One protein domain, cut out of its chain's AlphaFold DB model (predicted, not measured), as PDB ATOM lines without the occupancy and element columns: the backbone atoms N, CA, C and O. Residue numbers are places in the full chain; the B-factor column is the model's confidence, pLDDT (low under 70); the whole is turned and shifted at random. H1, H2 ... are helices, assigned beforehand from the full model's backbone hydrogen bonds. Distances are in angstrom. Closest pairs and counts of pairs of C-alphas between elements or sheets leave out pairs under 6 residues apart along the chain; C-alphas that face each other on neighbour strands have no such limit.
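What this domain is: This is residues 10 to 70 of the 651 residues of an uncharacterized protein of Massariosphaeria phaeospora (UniProt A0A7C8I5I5). Two helices make a narrow, lopsided V: H1 is the shorter arm, a tight link turns the corner, and the longer arm H2 folds back and makes the long axis. The arms come near each other at the corner and spread from there, with an empty gap between them. The printed part has 61 residues, two named helices in the order H1, H2 and no named strand; the class is all helix. It is extended, with a radius of gyration of the C-alphas of 18.3 A and spans of 59 by 27 by 6 A.

Where its parts are: H1, residues 10 to 29, begins at C-alpha 10 (-39.989, -33.788, 14.362) and is 28.6 A long. H2, residues 34 to 70, is 54.0 A long and ends at C-alpha 70 (-16.304, -7.459, 19.009).

How they stand to each other: H1 and H2 are close but not clearly touching; their closest C-alphas, of Ser 27 and Ile 34, are 6.9 A apart. They run opposite ways at a shallow tilt of 22 degrees. In both, every O i to N i+4 pair is within hydrogen-bond range.

The domain as a whole: The C-alphas farthest apart, of Arg 31 and Glu 70, are 59.1 A apart. The printed part has no cut and no long link. Residues 31 to 33 and 70 have pLDDT under 70.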
ATOM      1  N   LYS A  10     -39.307 -32.540  13.973       87.75
ATOM      2  CA  LYS A  10     -39.989 -33.788  14.362       87.75
ATOM      3  C   LYS A  10     -40.498 -34.589  13.158       87.75
ATOM      4  O   LYS A  10     -40.456 -35.816  13.192       87.75
ATOM      5  N   GLN A  11     -40.967 -33.915  12.106       93.00
ATOM      6  CA  GLN A  11     -41.375 -34.557  10.852       93.00
ATOM      7  C   GLN A  11     -40.161 -35.042  10.058       93.00
ATOM      8  O   GLN A  11     -40.209 -36.156   9.545       93.00
ATOM      9  N   VAL A  12     -39.065 -34.272  10.029       93.62
ATOM     10  CA  VAL A  12     -37.788 -34.711   9.434       93.62
ATOM     11  C   VAL A  12     -37.303 -35.995  10.114       93.62
ATOM     12  O   VAL A  12     -37.138 -37.006   9.440       93.62
ATOM     13  N   LEU A  13     -37.194 -36.009  11.450       92.62
ATOM     14  CA  LEU A  13     -36.792 -37.202  12.208       92.62
ATOM     15  C   LEU A  13     -37.713 -38.410  11.945       92.62
ATOM     16  O   LEU A  13     -37.232 -39.525  11.748       92.62
ATOM     17  N   GLY A  14     -39.033 -38.194  11.904       95.69
ATOM     18  CA  GLY A  14     -40.003 -39.242  11.572       95.69
ATOM     19  C   GLY A  14     -39.841 -39.789  10.149       95.69
ATOM     20  O   GLY A  14     -39.941 -40.998   9.942       95.69
ATOM     21  N   PHE A  15     -39.535 -38.925   9.177       94.56
ATOM     22  CA  PHE A  15     -39.296 -39.308   7.785       94.56
ATOM     23  C   PHE A  15     -37.975 -40.077   7.623       94.56
ATOM     24  O   PHE A  15     -37.958 -41.122   6.976       94.56
ATOM     25  N   THR A  16     -36.897 -39.643   8.285       93.44
ATOM     26  CA  THR A  16     -35.616 -40.370   8.322       93.44
ATOM     27  C   THR A  16     -35.777 -41.766   8.932       93.44
ATOM     28  O   THR A  16     -35.289 -42.741   8.362       93.44
ATOM     29  N   LEU A  17     -36.515 -41.900  10.042       94.88
ATOM     30  CA  LEU A  17     -36.803 -43.202  10.662       94.88
ATOM     31  C   LEU A  17     -37.673 -44.102   9.767       94.88
ATOM     32  O   LEU A  17     -37.433 -45.310   9.693       94.88
ATOM     33  N   ALA A  18     -38.647 -43.532   9.051       94.06
ATOM     34  CA  ALA A  18     -39.459 -44.268   8.083       94.06
ATOM     35  C   ALA A  18     -38.617 -44.773   6.897       94.06
ATOM     36  O   ALA A  18     -38.726 -45.946   6.534       94.06
ATOM     37  N   LEU A  19     -37.733 -43.935   6.341       95.25
ATOM     38  CA  LEU A  19     -36.811 -44.324   5.266       95.25
ATOM     39  C   LEU A  19     -35.802 -45.386   5.718       95.25
ATOM     40  O   LEU A  19     -35.611 -46.368   5.005       95.25
ATOM     41  N   ALA A  20     -35.216 -45.252   6.911       93.06
ATOM     42  CA  ALA A  20     -34.322 -46.268   7.472       93.06
ATOM     43  C   ALA A  20     -35.042 -47.616   7.674       93.06
ATOM     44  O   ALA A  20     -34.493 -48.671   7.358       93.06
ATOM     45  N   THR A  21     -36.300 -47.589   8.124       94.38
ATOM     46  CA  THR A  21     -37.132 -48.798   8.264       94.38
ATOM     47  C   THR A  21     -37.461 -49.424   6.902       94.38
ATOM     48  O   THR A  21     -37.407 -50.647   6.757       94.38
ATOM     49  N   LEU A  22     -37.753 -48.608   5.883       94.88
ATOM     50  CA  LEU A  22     -37.955 -49.062   4.500       94.88
ATOM     51  C   LEU A  22     -36.687 -49.687   3.906       94.88
ATOM     52  O   LEU A  22     -36.765 -50.760   3.315       94.88
ATOM     53  N   PHE A  23     -35.523 -49.070   4.114       93.56
ATOM     54  CA  PHE A  23     -34.242 -49.604   3.650       93.56
ATOM     55  C   PHE A  23     -33.922 -50.946   4.322       93.56
ATOM     56  O   PHE A  23     -33.705 -51.939   3.635       93.56
ATOM     57  N   LEU A  24     -34.011 -51.023   5.656       91.81
ATOM     58  CA  LEU A  24     -33.780 -52.267   6.401       91.81
ATOM     59  C   LEU A  24     -34.754 -53.384   6.000       91.81
ATOM     60  O   LEU A  24     -34.341 -54.534   5.851       91.81
ATOM     61  N   THR A  25     -36.039 -53.077   5.797       90.94
ATOM     62  CA  THR A  25     -37.008 -54.090   5.342       90.94
ATOM     63  C   THR A  25     -36.751 -54.533   3.903       90.94
ATOM     64  O   THR A  25     -36.840 -55.731   3.632       90.94
ATOM     65  N   TYR A  26     -36.338 -53.629   3.012       90.00
ATOM     66  CA  TYR A  26     -35.903 -53.967   1.655       90.00
ATOM     67  C   TYR A  26     -34.661 -54.878   1.664       90.00
ATOM     68  O   TYR A  26     -34.708 -55.970   1.095       90.00
ATOM     69  N   SER A  27     -33.606 -54.535   2.413       84.88
ATOM     70  CA  SER A  27     -32.395 -55.367   2.555       84.88
ATOM     71  C   SER A  27     -32.661 -56.747   3.182       84.88
ATOM     72  O   SER A  27     -31.980 -57.722   2.862       84.88
ATOM     73  N   VAL A  28     -33.662 -56.868   4.064       85.75
ATOM     74  CA  VAL A  28     -34.084 -58.150   4.670       85.75
ATOM     75  C   VAL A  28     -34.914 -59.018   3.708       85.75
ATOM     76  O   VAL A  28     -34.943 -60.249   3.861       85.75
ATOM     77  N   ILE A  29     -35.565 -58.405   2.715       85.69
ATOM     78  CA  ILE A  29     -36.246 -59.093   1.608       85.69
ATOM     79  C   ILE A  29     -35.218 -59.535   0.553       85.69
ATOM     80  O   ILE A  29     -35.226 -60.696   0.134       85.69
ATOM     81  N   GLU A  30     -34.278 -58.665   0.181       79.94
ATOM     82  CA  GLU A  30     -33.261 -58.910  -0.851       79.94
ATOM     83  C   GLU A  30     -32.027 -59.665  -0.305       79.94
ATOM     84  O   GLU A  30     -30.888 -59.199  -0.308       79.94
ATOM     85  N   ARG A  31     -32.271 -60.886   0.193       57.88
ATOM     86  CA  ARG A  31     -31.334 -61.730   0.966       57.88
ATOM     87  C   ARG A  31     -30.105 -62.269   0.201       57.88
ATOM     88  O   ARG A  31     -29.893 -63.485   0.171       57.88
ATOM     89  N   ARG A  32     -29.277 -61.413  -0.408       50.00
ATOM     90  CA  ARG A  32     -27.998 -61.826  -1.033       50.00
ATOM     91  C   ARG A  32     -26.772 -60.945  -0.762       50.00
ATOM     92  O   ARG A  32     -25.679 -61.446  -0.999       50.00
ATOM     93  N   ARG A  33     -26.902 -59.716  -0.239       63.25
ATOM     94  CA  ARG A  33     -25.760 -58.790  -0.007       63.25
ATOM     95  C   ARG A  33     -25.746 -58.110   1.376       63.25
ATOM     96  O   ARG A  33     -25.304 -56.979   1.519       63.25
ATOM     97  N   ILE A  34     -26.224 -58.803   2.413       72.81
ATOM     98  CA  ILE A  34     -26.265 -58.267   3.791       72.81
ATOM     99  C   ILE A  34     -24.880 -57.827   4.330       72.81
ATOM    100  O   ILE A  34     -24.855 -56.803   5.007       72.81
ATOM    101  N   PRO A  35     -23.748 -58.520   4.061       75.62
ATOM    102  CA  PRO A  35     -22.433 -58.062   4.525       75.62
ATOM    103  C   PRO A  35     -21.982 -56.761   3.847       75.62
ATOM    104  O   PRO A  35     -21.705 -55.786   4.528       75.62
ATOM    105  N   GLU A  36     -22.005 -56.724   2.511       73.12
ATOM    106  CA  GLU A  36     -21.563 -55.572   1.708       73.12
ATOM    107  C   GLU A  36     -22.334 -54.294   2.094       73.12
ATOM    108  O   GLU A  36     -21.736 -53.261   2.374       73.12
ATOM    109  N   ALA A  37     -23.660 -54.397   2.241       73.50
ATOM    110  CA  ALA A  37     -24.504 -53.272   2.645       73.50
ATOM    111  C   ALA A  37     -24.294 -52.810   4.106       73.50
ATOM    112  O   ALA A  37     -24.729 -51.713   4.459       73.50
ATOM    113  N   LEU A  38     -23.670 -53.621   4.971       78.12
ATOM    114  CA  LEU A  38     -23.275 -53.204   6.323       78.12
ATOM    115  C   LEU A  38     -21.945 -52.444   6.305       78.12
ATOM    116  O   LEU A  38     -21.843 -51.417   6.975       78.12
ATOM    117  N   ASP A  39     -20.976 -52.894   5.506       80.44
ATOM    118  CA  ASP A  39     -19.684 -52.218   5.336       80.44
ATOM    119  C   ASP A  39     -19.866 -50.830   4.676       80.44
ATOM    120  O   ASP A  39     -19.277 -49.836   5.121       80.44
ATOM    121  N   ASP A  40     -20.765 -50.725   3.687       84.31
ATOM    122  CA  ASP A  40     -21.183 -49.452   3.079       84.31
ATOM    123  C   ASP A  40     -21.825 -48.507   4.117       84.31
ATOM    124  O   ASP A  40     -21.476 -47.326   4.199       84.31
ATOM    125  N   LEU A  41     -22.740 -49.016   4.953       77.25
ATOM    126  CA  LEU A  41     -23.405 -48.221   5.995       77.25
ATOM    127  C   LEU A  41     -22.441 -47.769   7.102       77.25
ATOM    128  O   LEU A  41     -22.567 -46.639   7.579       77.25
ATOM    129  N   GLU A  42     -21.472 -48.598   7.499       88.31
ATOM    130  CA  GLU A  42     -20.434 -48.194   8.457       88.31
ATOM    131  C   GLU A  42     -19.533 -47.096   7.864       88.31
ATOM    132  O   GLU A  42     -19.168 -46.145   8.561       88.31
ATOM    133  N   THR A  43     -19.227 -47.180   6.568       84.88
ATOM    134  CA  THR A  43     -18.445 -46.164   5.844       84.88
ATOM    135  C   THR A  43     -19.194 -44.831   5.761       84.88
ATOM    136  O   THR A  43     -18.638 -43.790   6.120       84.88
ATOM    137  N   ILE A  44     -20.483 -44.851   5.400       84.25
ATOM    138  CA  ILE A  44     -21.346 -43.656   5.388       84.25
ATOM    139  C   ILE A  44     -21.472 -43.051   6.797       84.25
ATOM    140  O   ILE A  44     -21.400 -41.831   6.951       84.25
ATOM    141  N   ALA A  45     -21.616 -43.876   7.840       82.06
ATOM    142  CA  ALA A  45     -21.715 -43.399   9.221       82.06
ATOM    143  C   ALA A  45     -20.422 -42.718   9.713       82.06
ATOM    144  O   ALA A  45     -20.494 -41.693  10.395       82.06
ATOM    145  N   LYS A  46     -19.246 -43.246   9.340       87.44
ATOM    146  CA  LYS A  46     -17.944 -42.616   9.629       87.44
ATOM    147  C   LYS A  46     -17.810 -41.259   8.943       87.44
ATOM    148  O   LYS A  46     -17.450 -40.287   9.602       87.44
ATOM    149  N   GLU A  47     -18.160 -41.173   7.662       88.94
ATOM    150  CA  GLU A  47     -18.071 -39.920   6.907       88.94
ATOM    151  C   GLU A  47     -19.061 -38.862   7.427       88.94
ATOM    152  O   GLU A  47     -18.683 -37.713   7.639       88.94
ATOM    153  N   GLN A  48     -20.297 -39.243   7.770       88.75
ATOM    154  CA  GLN A  48     -21.237 -38.331   8.440       88.75
ATOM    155  C   GLN A  48     -20.732 -37.859   9.817       88.75
ATOM    156  O   GLN A  48     -20.962 -36.708  10.193       88.75
ATOM    157  N   SER A  49     -20.001 -38.701  10.558       86.88
ATOM    158  CA  SER A  49     -19.342 -38.282  11.803       86.88
ATOM    159  C   SER A  49     -18.215 -37.274  11.545       86.88
ATOM    160  O   SER A  49     -18.140 -36.269  12.253       86.88
ATOM    161  N   ARG A  50     -17.382 -37.497  10.516       87.12
ATOM    162  CA  ARG A  50     -16.301 -36.581  10.097       87.12
ATOM    163  C   ARG A  50     -16.860 -35.219   9.671       87.12
ATOM    164  O   ARG A  50     -16.367 -34.186  10.111       87.12
ATOM    165  N   GLN A  51     -17.939 -35.207   8.889       86.44
ATOM    166  CA  GLN A  51     -18.617 -33.976   8.470       86.44
ATOM    167  C   GLN A  51     -19.208 -33.207   9.661       86.44
ATOM    168  O   GLN A  51     -19.047 -31.988   9.742       86.44
ATOM    169  N   LEU A  52     -19.821 -33.894  10.632       86.06
ATOM    170  CA  LEU A  52     -20.329 -33.258  11.852       86.06
ATOM    171  C   LEU A  52     -19.203 -32.662  12.720       86.06
ATOM    172  O   LEU A  52     -19.399 -31.624  13.356       86.06
ATOM    173  N   GLU A  53     -18.031 -33.295  12.751       86.12
ATOM    174  CA  GLU A  53     -16.846 -32.790  13.453       86.12
ATOM    175  C   GLU A  53     -16.235 -31.569  12.747       86.12
ATOM    176  O   GLU A  53     -15.999 -30.547  13.396       86.12
ATOM    177  N   ASN A  54     -16.129 -31.595  11.414       86.44
ATOM    178  CA  ASN A  54     -15.720 -30.440  10.605       86.44
ATOM    179  C   ASN A  54     -16.673 -29.241  10.784       86.44
ATOM    180  O   ASN A  54     -16.216 -28.110  10.954       86.44
ATOM    181  N   ILE A  55     -17.992 -29.470  10.819       87.19
ATOM    182  CA  ILE A  55     -18.993 -28.415  11.075       87.19
ATOM    183  C   ILE A  55     -18.821 -27.819  12.481       87.19
ATOM    184  O   ILE A  55     -18.925 -26.600  12.646       87.19
ATOM    185  N   ARG A  56     -18.514 -28.637  13.497       83.56
ATOM    186  CA  ARG A  56     -18.220 -28.147  14.858       83.56
ATOM    187  C   ARG A  56     -16.944 -27.309  14.899       83.56
ATOM    188  O   ARG A  56     -16.954 -26.255  15.530       83.56
ATOM    189  N   LEU A  57     -15.887 -27.743  14.213       88.31
ATOM    190  CA  LEU A  57     -14.626 -27.007  14.121       88.31
ATOM    191  C   LEU A  57     -14.817 -25.655  13.418       88.31
ATOM    192  O   LEU A  57     -14.402 -24.627  13.950       88.31
ATOM    193  N   LEU A  58     -15.525 -25.631  12.284       86.50
ATOM    194  CA  LEU A  58     -15.866 -24.396  11.572       86.50
ATOM    195  C   LEU A  58     -16.709 -23.451  12.445       86.50
ATOM    196  O   LEU A  58     -16.422 -22.258  12.520       86.50
ATOM    197  N   THR A  59     -17.702 -23.986  13.164       86.56
ATOM    198  CA  THR A  59     -18.518 -23.209  14.115       86.56
ATOM    199  C   THR A  59     -17.660 -22.595  15.226       86.56
ATOM    200  O   THR A  59     -17.847 -21.433  15.575       86.56
ATOM    201  N   TYR A  60     -16.689 -23.344  15.759       86.94
ATOM    202  CA  TYR A  60     -15.764 -22.866  16.791       86.94
ATOM    203  C   TYR A  60     -14.844 -21.745  16.280       86.94
ATOM    204  O   TYR A  60     -14.661 -20.745  16.969       86.94
ATOM    205  N   ILE A  61     -14.320 -21.878  15.056       90.06
ATOM    206  CA  ILE A  61     -13.493 -20.855  14.395       90.06
ATOM    207  C   ILE A  61     -14.295 -19.563  14.171       90.06
ATOM    208  O   ILE A  61     -13.808 -18.477  14.482       90.06
ATOM    209  N   LEU A  62     -15.535 -19.668  13.682       86.81
ATOM    210  CA  LEU A  62     -16.407 -18.510  13.453       86.81
ATOM    211  C   LEU A  62     -16.810 -17.808  14.762       86.81
ATOM    212  O   LEU A  62     -16.868 -16.581  14.795       86.81
ATOM    213  N   LEU A  63     -17.042 -18.561  15.844       84.94
ATOM    214  CA  LEU A  63     -17.345 -17.995  17.165       84.94
ATOM    215  C   LEU A  63     -16.150 -17.257  17.786       84.94
ATOM    216  O   LEU A  63     -16.348 -16.192  18.361       84.94
ATOM    217  N   HIS A  64     -14.924 -17.781  17.648       83.81
ATOM    218  CA  HIS A  64     -13.714 -17.060  18.072       83.81
ATOM    219  C   HIS A  64     -13.512 -15.782  17.266       83.81
ATOM    220  O   HIS A  64     -13.357 -14.714  17.848       83.81
ATOM    221  N   ARG A  65     -13.619 -15.861  15.935       81.44
ATOM    222  CA  ARG A  65     -13.466 -14.690  15.067       81.44
ATOM    223  C   ARG A  65     -14.453 -13.567  15.415       81.44
ATOM    224  O   ARG A  65     -14.053 -12.412  15.465       81.44
ATOM    225  N   ALA A  66     -15.715 -13.899  15.695       76.94
ATOM    226  CA  ALA A  66     -16.709 -12.911  16.118       76.94
ATOM    227  C   ALA A  66     -16.373 -12.260  17.478       76.94
ATOM    228  O   ALA A  66     -16.692 -11.093  17.696       76.94
ATOM    229  N   TYR A  67     -15.716 -12.993  18.382       78.25
ATOM    230  CA  TYR A  67     -15.281 -12.491  19.689       78.25
ATOM    231  C   TYR A  67     -14.057 -11.561  19.583       78.25
ATOM    232  O   TYR A  67     -14.002 -10.518  20.242       78.25
ATOM    233  N   ASP A  68     -13.110 -11.891  18.702       72.75
ATOM    234  CA  ASP A  68     -11.965 -11.030  18.377       72.75
ATOM    235  C   ASP A  68     -12.416  -9.742  17.654       72.75
ATOM    236  O   ASP A  68     -11.915  -8.654  17.939       72.75
ATOM    237  N   GLU A  69     -13.415  -9.829  16.767       70.56
ATOM    238  CA  GLU A  69     -13.990  -8.660  16.086       70.56
ATOM    239  C   GLU A  69     -14.791  -7.754  17.062       70.56
ATOM    240  O   GLU A  69     -14.588  -6.539  17.045       70.56
ATOM    241  N   GLU A  70     -15.599  -8.290  17.997       62.78
ATOM    242  CA  GLU A  70     -16.304  -7.459  19.009       62.78
ATOM    243  C   GLU A  70     -15.342  -6.788  20.017       62.78
ATOM    244  O   GLU A  70     -15.623  -5.693  20.519       62.78
TER     245      GLU A  70